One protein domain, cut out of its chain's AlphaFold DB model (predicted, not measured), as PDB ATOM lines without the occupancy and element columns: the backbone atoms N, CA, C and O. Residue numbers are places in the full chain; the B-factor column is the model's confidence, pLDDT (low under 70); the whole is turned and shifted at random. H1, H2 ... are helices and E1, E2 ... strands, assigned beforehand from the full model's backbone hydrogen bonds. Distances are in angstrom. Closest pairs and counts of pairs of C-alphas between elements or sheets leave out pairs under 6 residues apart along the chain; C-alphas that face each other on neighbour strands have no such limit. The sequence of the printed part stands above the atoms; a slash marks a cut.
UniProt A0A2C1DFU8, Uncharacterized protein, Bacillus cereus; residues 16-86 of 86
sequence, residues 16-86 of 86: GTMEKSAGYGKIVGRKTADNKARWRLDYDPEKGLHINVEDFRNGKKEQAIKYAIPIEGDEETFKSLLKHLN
ATOM      1  N   GLY A  16      -2.772  38.072 -37.172       98.25
ATOM      2  CA  GLY A  16      -3.892  38.322 -38.077       98.25
ATOM      3  C   GLY A  16      -3.538  39.356 -39.151       98.25
ATOM      4  O   GLY A  16      -3.001  40.419 -38.850       98.25
ATOM      5  N   THR A  17      -3.850  39.058 -40.414       97.25
ATOM      6  CA  THR A  17      -3.434  39.874 -41.575       97.25
ATOM      7  C   THR A  17      -4.589  40.537 -42.324       97.25
ATOM      8  O   THR A  17      -4.363  41.213 -43.320       97.25
ATOM      9  N   MET A  18      -5.835  40.326 -41.899       96.38
ATOM     10  CA  MET A  18      -7.013  40.877 -42.571       96.38
ATOM     11  C   MET A  18      -7.419  42.206 -41.928       96.38
ATOM     12  O   MET A  18      -7.959  42.185 -40.830       96.38
ATOM     13  N   GLU A  19      -7.219  43.331 -42.622       97.06
ATOM     14  CA  GLU A  19      -7.439  44.695 -42.093       97.06
ATOM     15  C   GLU A  19      -8.827  44.927 -41.485       97.06
ATOM     16  O   GLU A  19      -8.953  45.577 -40.453       97.06
ATOM     17  N   LYS A  20      -9.874  44.352 -42.087       95.19
ATOM     18  CA  LYS A  20     -11.252  44.473 -41.587       95.19
ATOM     19  C   LYS A  20     -11.543  43.671 -40.309       95.19
ATOM     20  O   LYS A  20     -12.616  43.818 -39.740       95.19
ATOM     21  N   SER A  21     -10.649  42.772 -39.896       96.44
ATOM     22  CA  SER A  21     -10.844  41.926 -38.715       96.44
ATOM     23  C   SER A  21     -10.358  42.634 -37.454       96.44
ATOM     24  O   SER A  21      -9.278  43.222 -37.441       96.44
ATOM     25  N   ALA A  22     -11.071  42.464 -36.338       97.62
ATOM     26  CA  ALA A  22     -10.587  42.916 -35.032       97.62
ATOM     27  C   ALA A  22      -9.253  42.257 -34.604       97.62
ATOM     28  O   ALA A  22      -8.567  42.785 -33.720       97.62
ATOM     29  N   GLY A  23      -8.878  41.134 -35.232       98.25
ATOM     30  CA  GLY A  23      -7.596  40.447 -35.055       98.25
ATOM     31  C   GLY A  23      -6.444  40.993 -35.908       98.25
ATOM     32  O   GLY A  23      -5.338  40.457 -35.825       98.25
ATOM     33  N   TYR A  24      -6.659  42.024 -36.734       98.44
ATOM     34  CA  TYR A  24      -5.599  42.609 -37.560       98.44
ATOM     35  C   TYR A  24      -4.417  43.099 -36.714       98.44
ATOM     36  O   TYR A  24      -4.601  43.825 -35.736       98.44
ATOM     37  N   GLY A  25      -3.204  42.675 -37.077       98.56
ATOM     38  CA  GLY A  25      -1.970  43.031 -36.376       98.56
ATOM     39  C   GLY A  25      -1.811  42.405 -34.984       98.56
ATOM     40  O   GLY A  25      -0.828  42.694 -34.309       98.56
ATOM     41  N   LYS A  26      -2.741  41.543 -34.551       98.69
ATOM     42  CA  LYS A  26      -2.736  40.897 -33.230       98.69
ATOM     43  C   LYS A  26      -2.408  39.416 -33.333       98.69
ATOM     44  O   LYS A  26      -2.608  38.792 -34.376       98.69
ATOM     45  N   ILE A  27      -1.954  38.840 -32.227       98.81
ATOM     46  CA  ILE A  27      -1.851  37.392 -32.059       98.81
ATOM     47  C   ILE A  27      -3.274  36.825 -32.069       98.81
ATOM     48  O   ILE A  27      -4.090  37.153 -31.209       98.81
ATOM     49  N   VAL A  28      -3.558  35.977 -33.057       98.62
ATOM     50  CA  VAL A  28      -4.835  35.253 -33.194       98.62
ATOM     51  C   VAL A  28      -4.658  33.749 -33.011       98.62
ATOM     52  O   VAL A  28      -5.625  33.001 -33.042       98.62
ATOM     53  N   GLY A  29      -3.430  33.269 -32.831       98.38
ATOM     54  CA  GLY A  29      -3.163  31.850 -32.645       98.38
ATOM     55  C   GLY A  29      -1.680  31.526 -32.626       98.38
ATOM     56  O   GLY A  29      -0.841  32.386 -32.345       98.38
ATOM     57  N   ARG A  30      -1.339  30.278 -32.946       98.50
ATOM     58  CA  ARG A  30       0.042  29.781 -32.934       98.50
ATOM     59  C   ARG A  30       0.262  28.782 -34.063       98.50
ATOM     60  O   ARG A  30      -0.667  28.100 -34.496       98.50
ATOM     61  N   LYS A  31       1.498  28.712 -34.549       98.38
ATOM     62  CA  LYS A  31       1.911  27.865 -35.670       98.38
ATOM     63  C   LYS A  31       3.259  27.202 -35.402       98.38
ATOM     64  O   LYS A  31       4.072  27.750 -34.658       98.38
ATOM     65  N   THR A  32       3.507  26.062 -36.036       98.19
ATOM     66  CA  THR A  32       4.852  25.475 -36.127       98.19
ATOM     67  C   THR A  32       5.800  26.435 -36.848       98.19
ATOM     68  O   THR A  32       5.364  27.230 -37.691       98.19
ATOM     69  N   ALA A  33       7.102  26.354 -36.560       97.94
ATOM     70  CA  ALA A  33       8.109  27.195 -37.213       97.94
ATOM     71  C   ALA A  33       8.131  27.024 -38.745       97.94
ATOM     72  O   ALA A  33       8.309  27.991 -39.486       97.94
ATOM     73  N   ASP A  34       7.856  25.811 -39.237       96.88
ATOM     74  CA  ASP A  34       7.766  25.498 -40.668       96.88
ATOM     75  C   ASP A  34       6.414  25.879 -41.315       96.88
ATOM     76  O   ASP A  34       6.211  25.672 -42.513       96.88
ATOM     77  N   ASN A  35       5.493  26.468 -40.544       96.44
ATOM     78  CA  ASN A  35       4.139  26.867 -40.943       96.44
ATOM     79  C   ASN A  35       3.219  25.717 -41.403       96.44
ATOM     80  O   ASN A  35       2.173  25.987 -42.014       96.44
ATOM     81  N   LYS A  36       3.570  24.454 -41.132       96.94
ATOM     82  CA  LYS A  36       2.772  23.293 -41.547       96.94
ATOM     83  C   LYS A  36       1.626  22.947 -40.612       96.94
ATOM     84  O   LYS A  36       0.689  22.329 -41.088       96.94
ATOM     85  N   ALA A  37       1.634  23.351 -39.348       97.56
ATOM     86  CA  ALA A  37       0.472  23.180 -38.480       97.56
ATOM     87  C   ALA A  37       0.183  24.461 -37.697       97.56
ATOM     88  O   ALA A  37       1.103  25.176 -37.297       97.56
ATOM     89  N   ARG A  38      -1.099  24.791 -37.524       97.94
ATOM     90  CA  ARG A  38      -1.534  26.004 -36.821       97.94
ATOM     91  C   ARG A  38      -2.953  25.901 -36.292       97.94
ATOM     92  O   ARG A  38      -3.786  25.188 -36.848       97.94
ATOM     93  N   TRP A  39      -3.233  26.701 -35.272       98.12
ATOM     94  CA  TRP A  39      -4.594  27.051 -34.887       98.12
ATOM     95  C   TRP A  39      -4.759  28.570 -34.881       98.12
ATOM     96  O   TRP A  39      -3.781  29.297 -34.675       98.12
ATOM     97  N   ARG A  40      -5.984  29.046 -35.121       98.19
ATOM     98  CA  ARG A  40      -6.347  30.468 -35.072       98.19
ATOM     99  C   ARG A  40      -7.753  30.645 -34.518       98.19
ATOM    100  O   ARG A  40      -8.653  29.923 -34.933       98.19
ATOM    101  N   LEU A  41      -7.931  31.615 -33.633       98.56
ATOM    102  CA  LEU A  41      -9.223  32.176 -33.274       98.56
ATOM    103  C   LEU A  41      -9.648  33.139 -34.386       98.56
ATOM    104  O   LEU A  41      -8.961  34.127 -34.640       98.56
ATOM    105  N   ASP A  42     -10.765  32.848 -35.038       98.06
ATOM    106  CA  ASP A  42     -11.321  33.650 -36.123       98.06
ATOM    107  C   ASP A  42     -12.788  34.003 -35.801       98.06
ATOM    108  O   ASP A  42     -13.490  33.285 -35.085       98.06
ATOM    109  N   TYR A  43     -13.258  35.122 -36.347       98.00
ATOM    110  CA  TYR A  43     -14.669  35.496 -36.353       98.00
ATOM    111  C   TYR A  43     -15.076  35.862 -37.774       98.00
ATOM    112  O   TYR A  43     -14.366  36.593 -38.469       98.00
ATOM    113  N   ASP A  44     -16.222  35.345 -38.188       94.56
ATOM    114  CA  ASP A  44     -16.852  35.640 -39.463       94.56
ATOM    115  C   ASP A  44     -18.350  35.891 -39.208       94.56
ATOM    116  O   ASP A  44     -18.955  35.103 -38.481       94.56
ATOM    117  N   PRO A  45     -18.966  36.953 -39.755       94.06
ATOM    118  CA  PRO A  45     -20.371  37.267 -39.479       94.06
ATOM    119  C   PRO A  45     -21.372  36.170 -39.872       94.06
ATOM    120  O   PRO A  45     -22.443  36.094 -39.278       94.06
ATOM    121  N   GLU A  46     -21.045  35.323 -40.854       94.44
ATOM    122  CA  GLU A  46     -21.914  34.229 -41.302       94.44
ATOM    123  C   GLU A  46     -21.651  32.937 -40.516       94.44
ATOM    124  O   GLU A  46     -22.580  32.177 -40.242       94.44
ATOM    125  N   LYS A  47     -20.390  32.673 -40.141       94.69
ATOM    126  CA  LYS A  47     -19.990  31.431 -39.444       94.69
ATOM    127  C   LYS A  47     -19.935  31.553 -37.921       94.69
ATOM    128  O   LYS A  47     -19.880  30.532 -37.240       94.69
ATOM    129  N   GLY A  48     -19.915  32.773 -37.396       97.62
ATOM    130  CA  GLY A  48     -19.706  33.074 -35.984       97.62
ATOM    131  C   GLY A  48     -18.253  32.919 -35.527       97.62
ATOM    132  O   GLY A  48     -17.316  32.783 -36.324       97.62
ATOM    133  N   LEU A  49     -18.063  32.959 -34.208       98.62
ATOM    134  CA  LEU A  49     -16.779  32.729 -33.548       98.62
ATOM    135  C   LEU A  49     -16.355  31.262 -33.694       98.62
ATOM    136  O   LEU A  49     -17.127  30.344 -33.420       98.62
ATOM    137  N   HIS A  50     -15.115  31.021 -34.113       98.50
ATOM    138  CA  HIS A  50     -14.607  29.664 -34.286       98.50
ATOM    139  C   HIS A  50     -13.087  29.580 -34.134       98.50
ATOM    140  O   HIS A  50     -12.359  30.559 -34.300       98.50
ATOM    141  N   ILE A  51     -12.591  28.375 -33.852       98.19
ATOM    142  CA  ILE A  51     -11.168  28.052 -33.975       98.19
ATOM    143  C   ILE A  51     -10.949  27.280 -35.270       98.19
ATOM    144  O   ILE A  51     -11.477  26.182 -35.448       98.19
ATOM    145  N   ASN A  52     -10.124  27.831 -36.154       97.62
ATOM    146  CA  ASN A  52      -9.578  27.094 -37.284       97.62
ATOM    147  C   ASN A  52      -8.360  26.293 -36.828       97.62
ATOM    148  O   ASN A  52      -7.444  26.841 -36.216       97.62
ATOM    149  N   VAL A  53      -8.336  25.007 -37.157       97.50
ATOM    150  CA  VAL A  53      -7.217  24.087 -36.921       97.50
ATOM    151  C   VAL A  53      -6.798  23.548 -38.281       97.50
ATOM    152  O   VAL A  53      -7.608  22.930 -38.968       97.50
ATOM    153  N   GLU A  54      -5.555  23.794 -38.689       97.50
ATOM    154  CA  GLU A  54      -5.035  23.348 -39.982       97.50
ATOM    155  C   GLU A  54      -3.713  22.598 -39.802       97.50
ATOM    156  O   GLU A  54      -2.772  23.128 -39.205       97.50
ATOM    157  N   ASP A  55      -3.623  21.397 -40.370       97.25
ATOM    158  CA  ASP A  55      -2.421  20.570 -40.394       97.25
ATOM    159  C   ASP A  55      -2.107  20.104 -41.826       97.25
ATOM    160  O   ASP A  55      -2.888  19.420 -42.487       97.25
ATOM    161  N   PHE A  56      -0.935  20.516 -42.294       97.12
ATOM    162  CA  PHE A  56      -0.353  20.249 -43.604       97.12
ATOM    163  C   PHE A  56       0.930  19.420 -43.508       97.12
ATOM    164  O   PHE A  56       1.666  19.322 -44.494       97.12
ATOM    165  N   ARG A  57       1.252  18.849 -42.336       95.31
ATOM    166  CA  ARG A  57       2.467  18.038 -42.140       95.31
ATOM    167  C   ARG A  57       2.517  16.847 -43.096       95.31
ATOM    168  O   ARG A  57       3.596  16.519 -43.580       95.31
ATOM    169  N   ASN A  58       1.351  16.301 -43.441       94.94
ATOM    170  CA  ASN A  58       1.199  15.195 -44.386       94.94
ATOM    171  C   ASN A  58       0.961  15.643 -45.839       94.94
ATOM    172  O   ASN A  58       0.871  14.800 -46.717       94.94
ATOM    173  N   GLY A  59       0.860  16.945 -46.123       95.56
ATOM    174  CA  GLY A  59       0.591  17.457 -47.468       95.56
ATOM    175  C   GLY A  59      -0.500  18.527 -47.509       95.56
ATOM    176  O   GLY A  59      -1.077  18.916 -46.497       95.56
ATOM    177  N   LYS A  60      -0.767  19.051 -48.709       93.56
ATOM    178  CA  LYS A  60      -1.819  20.052 -48.966       93.56
ATOM    179  C   LYS A  60      -3.018  19.399 -49.670       93.56
ATOM    180  O   LYS A  60      -2.950  18.233 -50.043       93.56
ATOM    181  N   LYS A  61      -4.084  20.180 -49.897       93.12
ATOM    182  CA  LYS A  61      -5.313  19.756 -50.595       93.12
ATOM    183  C   LYS A  61      -5.972  18.551 -49.913       93.12
ATOM    184  O   LYS A  61      -6.378  18.690 -48.768       93.12
ATOM    185  N   GLU A  62      -6.049  17.402 -50.577       95.50
ATOM    186  CA  GLU A  62      -6.720  16.189 -50.098       95.50
ATOM    187  C   GLU A  62      -6.024  15.588 -48.866       95.50
ATOM    188  O   GLU A  62      -6.650  14.878 -48.087       95.50
ATOM    189  N   GLN A  63      -4.739  15.903 -48.668       95.94
ATOM    190  CA  GLN A  63      -3.949  15.471 -47.510       95.94
ATOM    191  C   GLN A  63      -3.982  16.476 -46.349       95.94
ATOM    192  O   GLN A  63      -3.455  16.188 -45.275       95.94
ATOM    193  N   ALA A  64      -4.561  17.663 -46.560       95.88
ATOM    194  CA  ALA A  64      -4.663  18.666 -45.512       95.88
ATOM    195  C   ALA A  64      -5.787  18.302 -44.542       95.88
ATOM    196  O   ALA A  64      -6.927  18.078 -44.950       95.88
ATOM    197  N   ILE A  65      -5.485  18.341 -43.251       95.81
ATOM    198  CA  ILE A  65      -6.489  18.214 -42.202       95.81
ATOM    199  C   ILE A  65      -6.920  19.626 -41.809       95.81
ATOM    200  O   ILE A  65      -6.086  20.461 -41.459       95.81
ATOM    201  N   LYS A  66      -8.222  19.909 -41.897       96.00
ATOM    202  CA  LYS A  66      -8.791  21.216 -41.557       96.00
ATOM    203  C   LYS A  66     -10.074  21.056 -40.762       96.00
ATOM    204  O   LYS A  66     -10.991  20.373 -41.209       96.00
ATOM    205  N   TYR A  67     -10.154  21.745 -39.633       95.50
ATOM    206  CA  TYR A  67     -11.359  21.835 -38.816       95.50
ATOM    207  C   TYR A  67     -11.704  23.295 -38.550       95.50
ATOM    208  O   TYR A  67     -10.808  24.112 -38.338       95.50
ATOM    209  N   ALA A  68     -13.000  23.585 -38.502       96.12
ATOM    210  CA  ALA A  68     -13.541  24.789 -37.894       96.12
ATOM    211  C   ALA A  68     -14.368  24.349 -36.685       96.12
ATOM    212  O   ALA A  68     -15.356  23.629 -36.835       96.12
ATOM    213  N   ILE A  69     -13.918  24.717 -35.491       96.69
ATOM    214  CA  ILE A  69     -14.574  24.370 -34.231       96.69
ATOM    215  C   ILE A  69     -15.423  25.576 -33.835       96.69
ATOM    216  O   ILE A  69     -14.838  26.598 -33.464       96.69
ATOM    217  N   PRO A  70     -16.759  25.507 -33.948       97.50
ATOM    218  CA  PRO A  70     -17.617  26.615 -33.556       97.50
ATOM    219  C   PRO A  70     -17.528  26.843 -32.045       97.50
ATOM    220  O   PRO A  70     -17.430  25.893 -31.265       97.50
ATOM    221  N   ILE A  71     -17.570  28.107 -31.646       96.88
ATOM    222  CA  ILE A  71     -17.636  28.543 -30.254       96.88
ATOM    223  C   ILE A  71     -18.865  29.437 -30.133       96.88
ATOM    224  O   ILE A  71     -19.094  30.302 -30.975       96.88
ATOM    225  N   GLU A  72     -19.653  29.238 -29.081       97.25
ATOM    226  CA  GLU A  72     -20.755  30.144 -28.782       97.25
ATOM    227  C   GLU A  72     -20.215  31.539 -28.445       97.25
ATOM    228  O   GLU A  72     -19.357  31.704 -27.576       97.25
ATOM    229  N   GLY A  73     -20.704  32.547 -29.158       96.88
ATOM    230  CA  GLY A  73     -20.285  33.926 -28.974       96.88
ATOM    231  C   GLY A  73     -20.388  34.743 -30.250       96.88
ATOM    232  O   GLY A  73     -20.467  34.218 -31.363       96.88
ATOM    233  N   ASP A  74     -20.376  36.053 -30.066       97.69
ATOM    234  CA  ASP A  74     -20.428  37.044 -31.127       97.69
ATOM    235  C   ASP A  74     -19.053  37.709 -31.334       97.69
ATOM    236  O   ASP A  74     -18.010  37.237 -30.861       97.69
ATOM    237  N   GLU A  75     -19.042  38.816 -32.074       97.81
ATOM    238  CA  GLU A  75     -17.824  39.578 -32.337       97.81
ATOM    239  C   GLU A  75     -17.237  40.217 -31.065       97.81
ATOM    240  O   GLU A  75     -16.021  40.397 -30.960       97.81
ATOM    241  N   GLU A  76     -18.062  40.544 -30.071       98.31
ATOM    242  CA  GLU A  76     -17.577  41.109 -28.811       98.31
ATOM    243  C   GLU A  76     -16.906  40.031 -27.957       98.31
ATOM    244  O   GLU A  76     -15.826  40.268 -27.400       98.31
ATOM    245  N   THR A  77     -17.446  38.808 -27.950       98.44
ATOM    246  CA  THR A  77     -16.758  37.647 -27.367       98.44
ATOM    247  C   THR A  77     -15.421  37.394 -28.067       98.44
ATOM    248  O   THR A  77     -14.406  37.214 -27.389       98.44
ATOM    249  N   PHE A  78     -15.372  37.461 -29.404       98.44
ATOM    250  CA  PHE A  78     -14.116  37.371 -30.161       98.44
ATOM    251  C   PHE A  78     -13.092  38.420 -29.705       98.44
ATOM    252  O   PHE A  78     -11.961  38.077 -29.351       98.44
ATOM    253  N   LYS A  79     -13.489  39.698 -29.650       98.44
ATOM    254  CA  LYS A  79     -12.629  40.805 -29.196       98.44
ATOM    255  C   LYS A  79     -12.154  40.619 -27.759       98.44
ATOM    256  O   LYS A  79     -11.009  40.958 -27.459       98.44
ATOM    257  N   SER A  80     -13.004  40.093 -26.878       98.38
ATOM    258  CA  SER A  80     -12.635  39.782 -25.496       98.38
ATOM    259  C   SER A  80     -11.578  38.678 -25.437       98.38
ATOM    260  O   SER A  80     -10.548  38.848 -24.786       98.38
ATOM    261  N   LEU A  81     -11.763  37.593 -26.192       98.31
ATOM    262  CA  LEU A  81     -10.808  36.485 -26.257       98.31
ATOM    263  C   LEU A  81      -9.450  36.901 -26.836       98.31
ATOM    264  O   LEU A  81      -8.417  36.449 -26.342       98.31
ATOM    265  N   LEU A  82      -9.421  37.814 -27.813       98.25
ATOM    266  CA  LEU A  82      -8.165  38.366 -28.336       98.25
ATOM    267  C   LEU A  82      -7.300  39.020 -27.244       98.25
ATOM    268  O   LEU A  82      -6.077  38.966 -27.349       98.25
ATOM    269  N   LYS A  83      -7.896  39.588 -26.184       98.19
ATOM    270  CA  LYS A  83      -7.154  40.186 -25.054       98.19
ATOM    271  C   LYS A  83      -6.408  39.157 -24.205       98.19
ATOM    272  O   LYS A  83      -5.527  39.530 -23.453       98.19
ATOM    273  N   HIS A  84      -6.769  37.878 -24.287       97.50
ATOM    274  CA  HIS A  84      -6.032  36.809 -23.610       97.50
ATOM    275  C   HIS A  84      -4.862  36.283 -24.451       97.50
ATOM    276  O   HIS A  84      -4.012  35.562 -23.935       97.50
ATOM    277  N   LEU A  85      -4.830  36.615 -25.746       97.25
ATOM    278  CA  LEU A  85      -3.775  36.209 -26.675       97.25
ATOM    279  C   LEU A  85      -2.686  37.275 -26.856       97.25
ATOM    280  O   LEU A  85      -1.655  36.964 -27.450       97.25
ATOM    281  N   ASN A  86      -2.923  38.505 -26.392       96.81
ATOM    282  CA  ASN A  86      -2.078  39.688 -26.583       96.81
ATOM    283  C   ASN A  86      -1.839  40.380 -25.245       96.81
ATOM    284  O   ASN A  86      -0.734  40.933 -25.077       96.81
TER     285      ASN A  86
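What this domain is: This is residues 16 to 86 of the 86 residues of an uncharacterized protein of Bacillus cereus (UniProt A0A2C1DFU8). What does one see first? A twisted sheet of four strands, E1 to E4, has one helix, H1, packed on one face over E1 and E2, while residues 16 to 20 loop out on the side away from H1. What makes it up? The 71 printed residues, mixed in class, have four named strands and then one named helix. The antiparallel sheet, in order E1 E2 E3 E4, is a meander, each strand the neighbour of the one before; with H1 it makes two layers. How large is it? It is compact, with a radius of gyration of the C-alphas of 12.7 A, and only just elongated, spanning 36 by 24 by 20 A.

How they stand to each other: How do the strands pair? E1, residues 27 to 31, and E2, residues 37 to 44, form an antiparallel hairpin, with N 30 and O 39 within hydrogen-bond range at 3.1 A. E2 and E3, residues 48 to 55, form another, with N 40 and O 52 at 2.9 A. E3 and E4, residues 65 to 70, form a third, with N 53 and O 67 at 2.9 A. Where is the helix? H1, residues 75 to 85, is on the sheet at a height of 8.3 A, along the strands. Its closest C-alphas to E1 are those of Leu 85 and Ile 27, 5.8 A apart, and to E2 those of Phe 78 and Tyr 43, 6.5 A. How is its backbone? In H1, 4 of 7 O i to N i+4 pairs and 7 of 8 O i to N i+3 pairs are within hydrogen-bond range.

Where its parts are: Where do the strands run? E1 begins at C-alpha 27, (-1.851, 37.392, -32.059), and is 10.9 A long. E2, 21.4 A, bends by 56 degrees at residue 41; E3 is 21.8 A and E4 16.4 A. Where does H1 end? It is 15.5 A long and ends at C-alpha 85, (-3.775, 36.209, -26.675).

The domain as a whole: How far does it reach? The two C-alphas farthest apart, of Asn 58 and Glu 76, are 35.6 A apart. Are there cuts or weak places? The printed part has no cut and no long link, and no printed residue is under 70 in pLDDT.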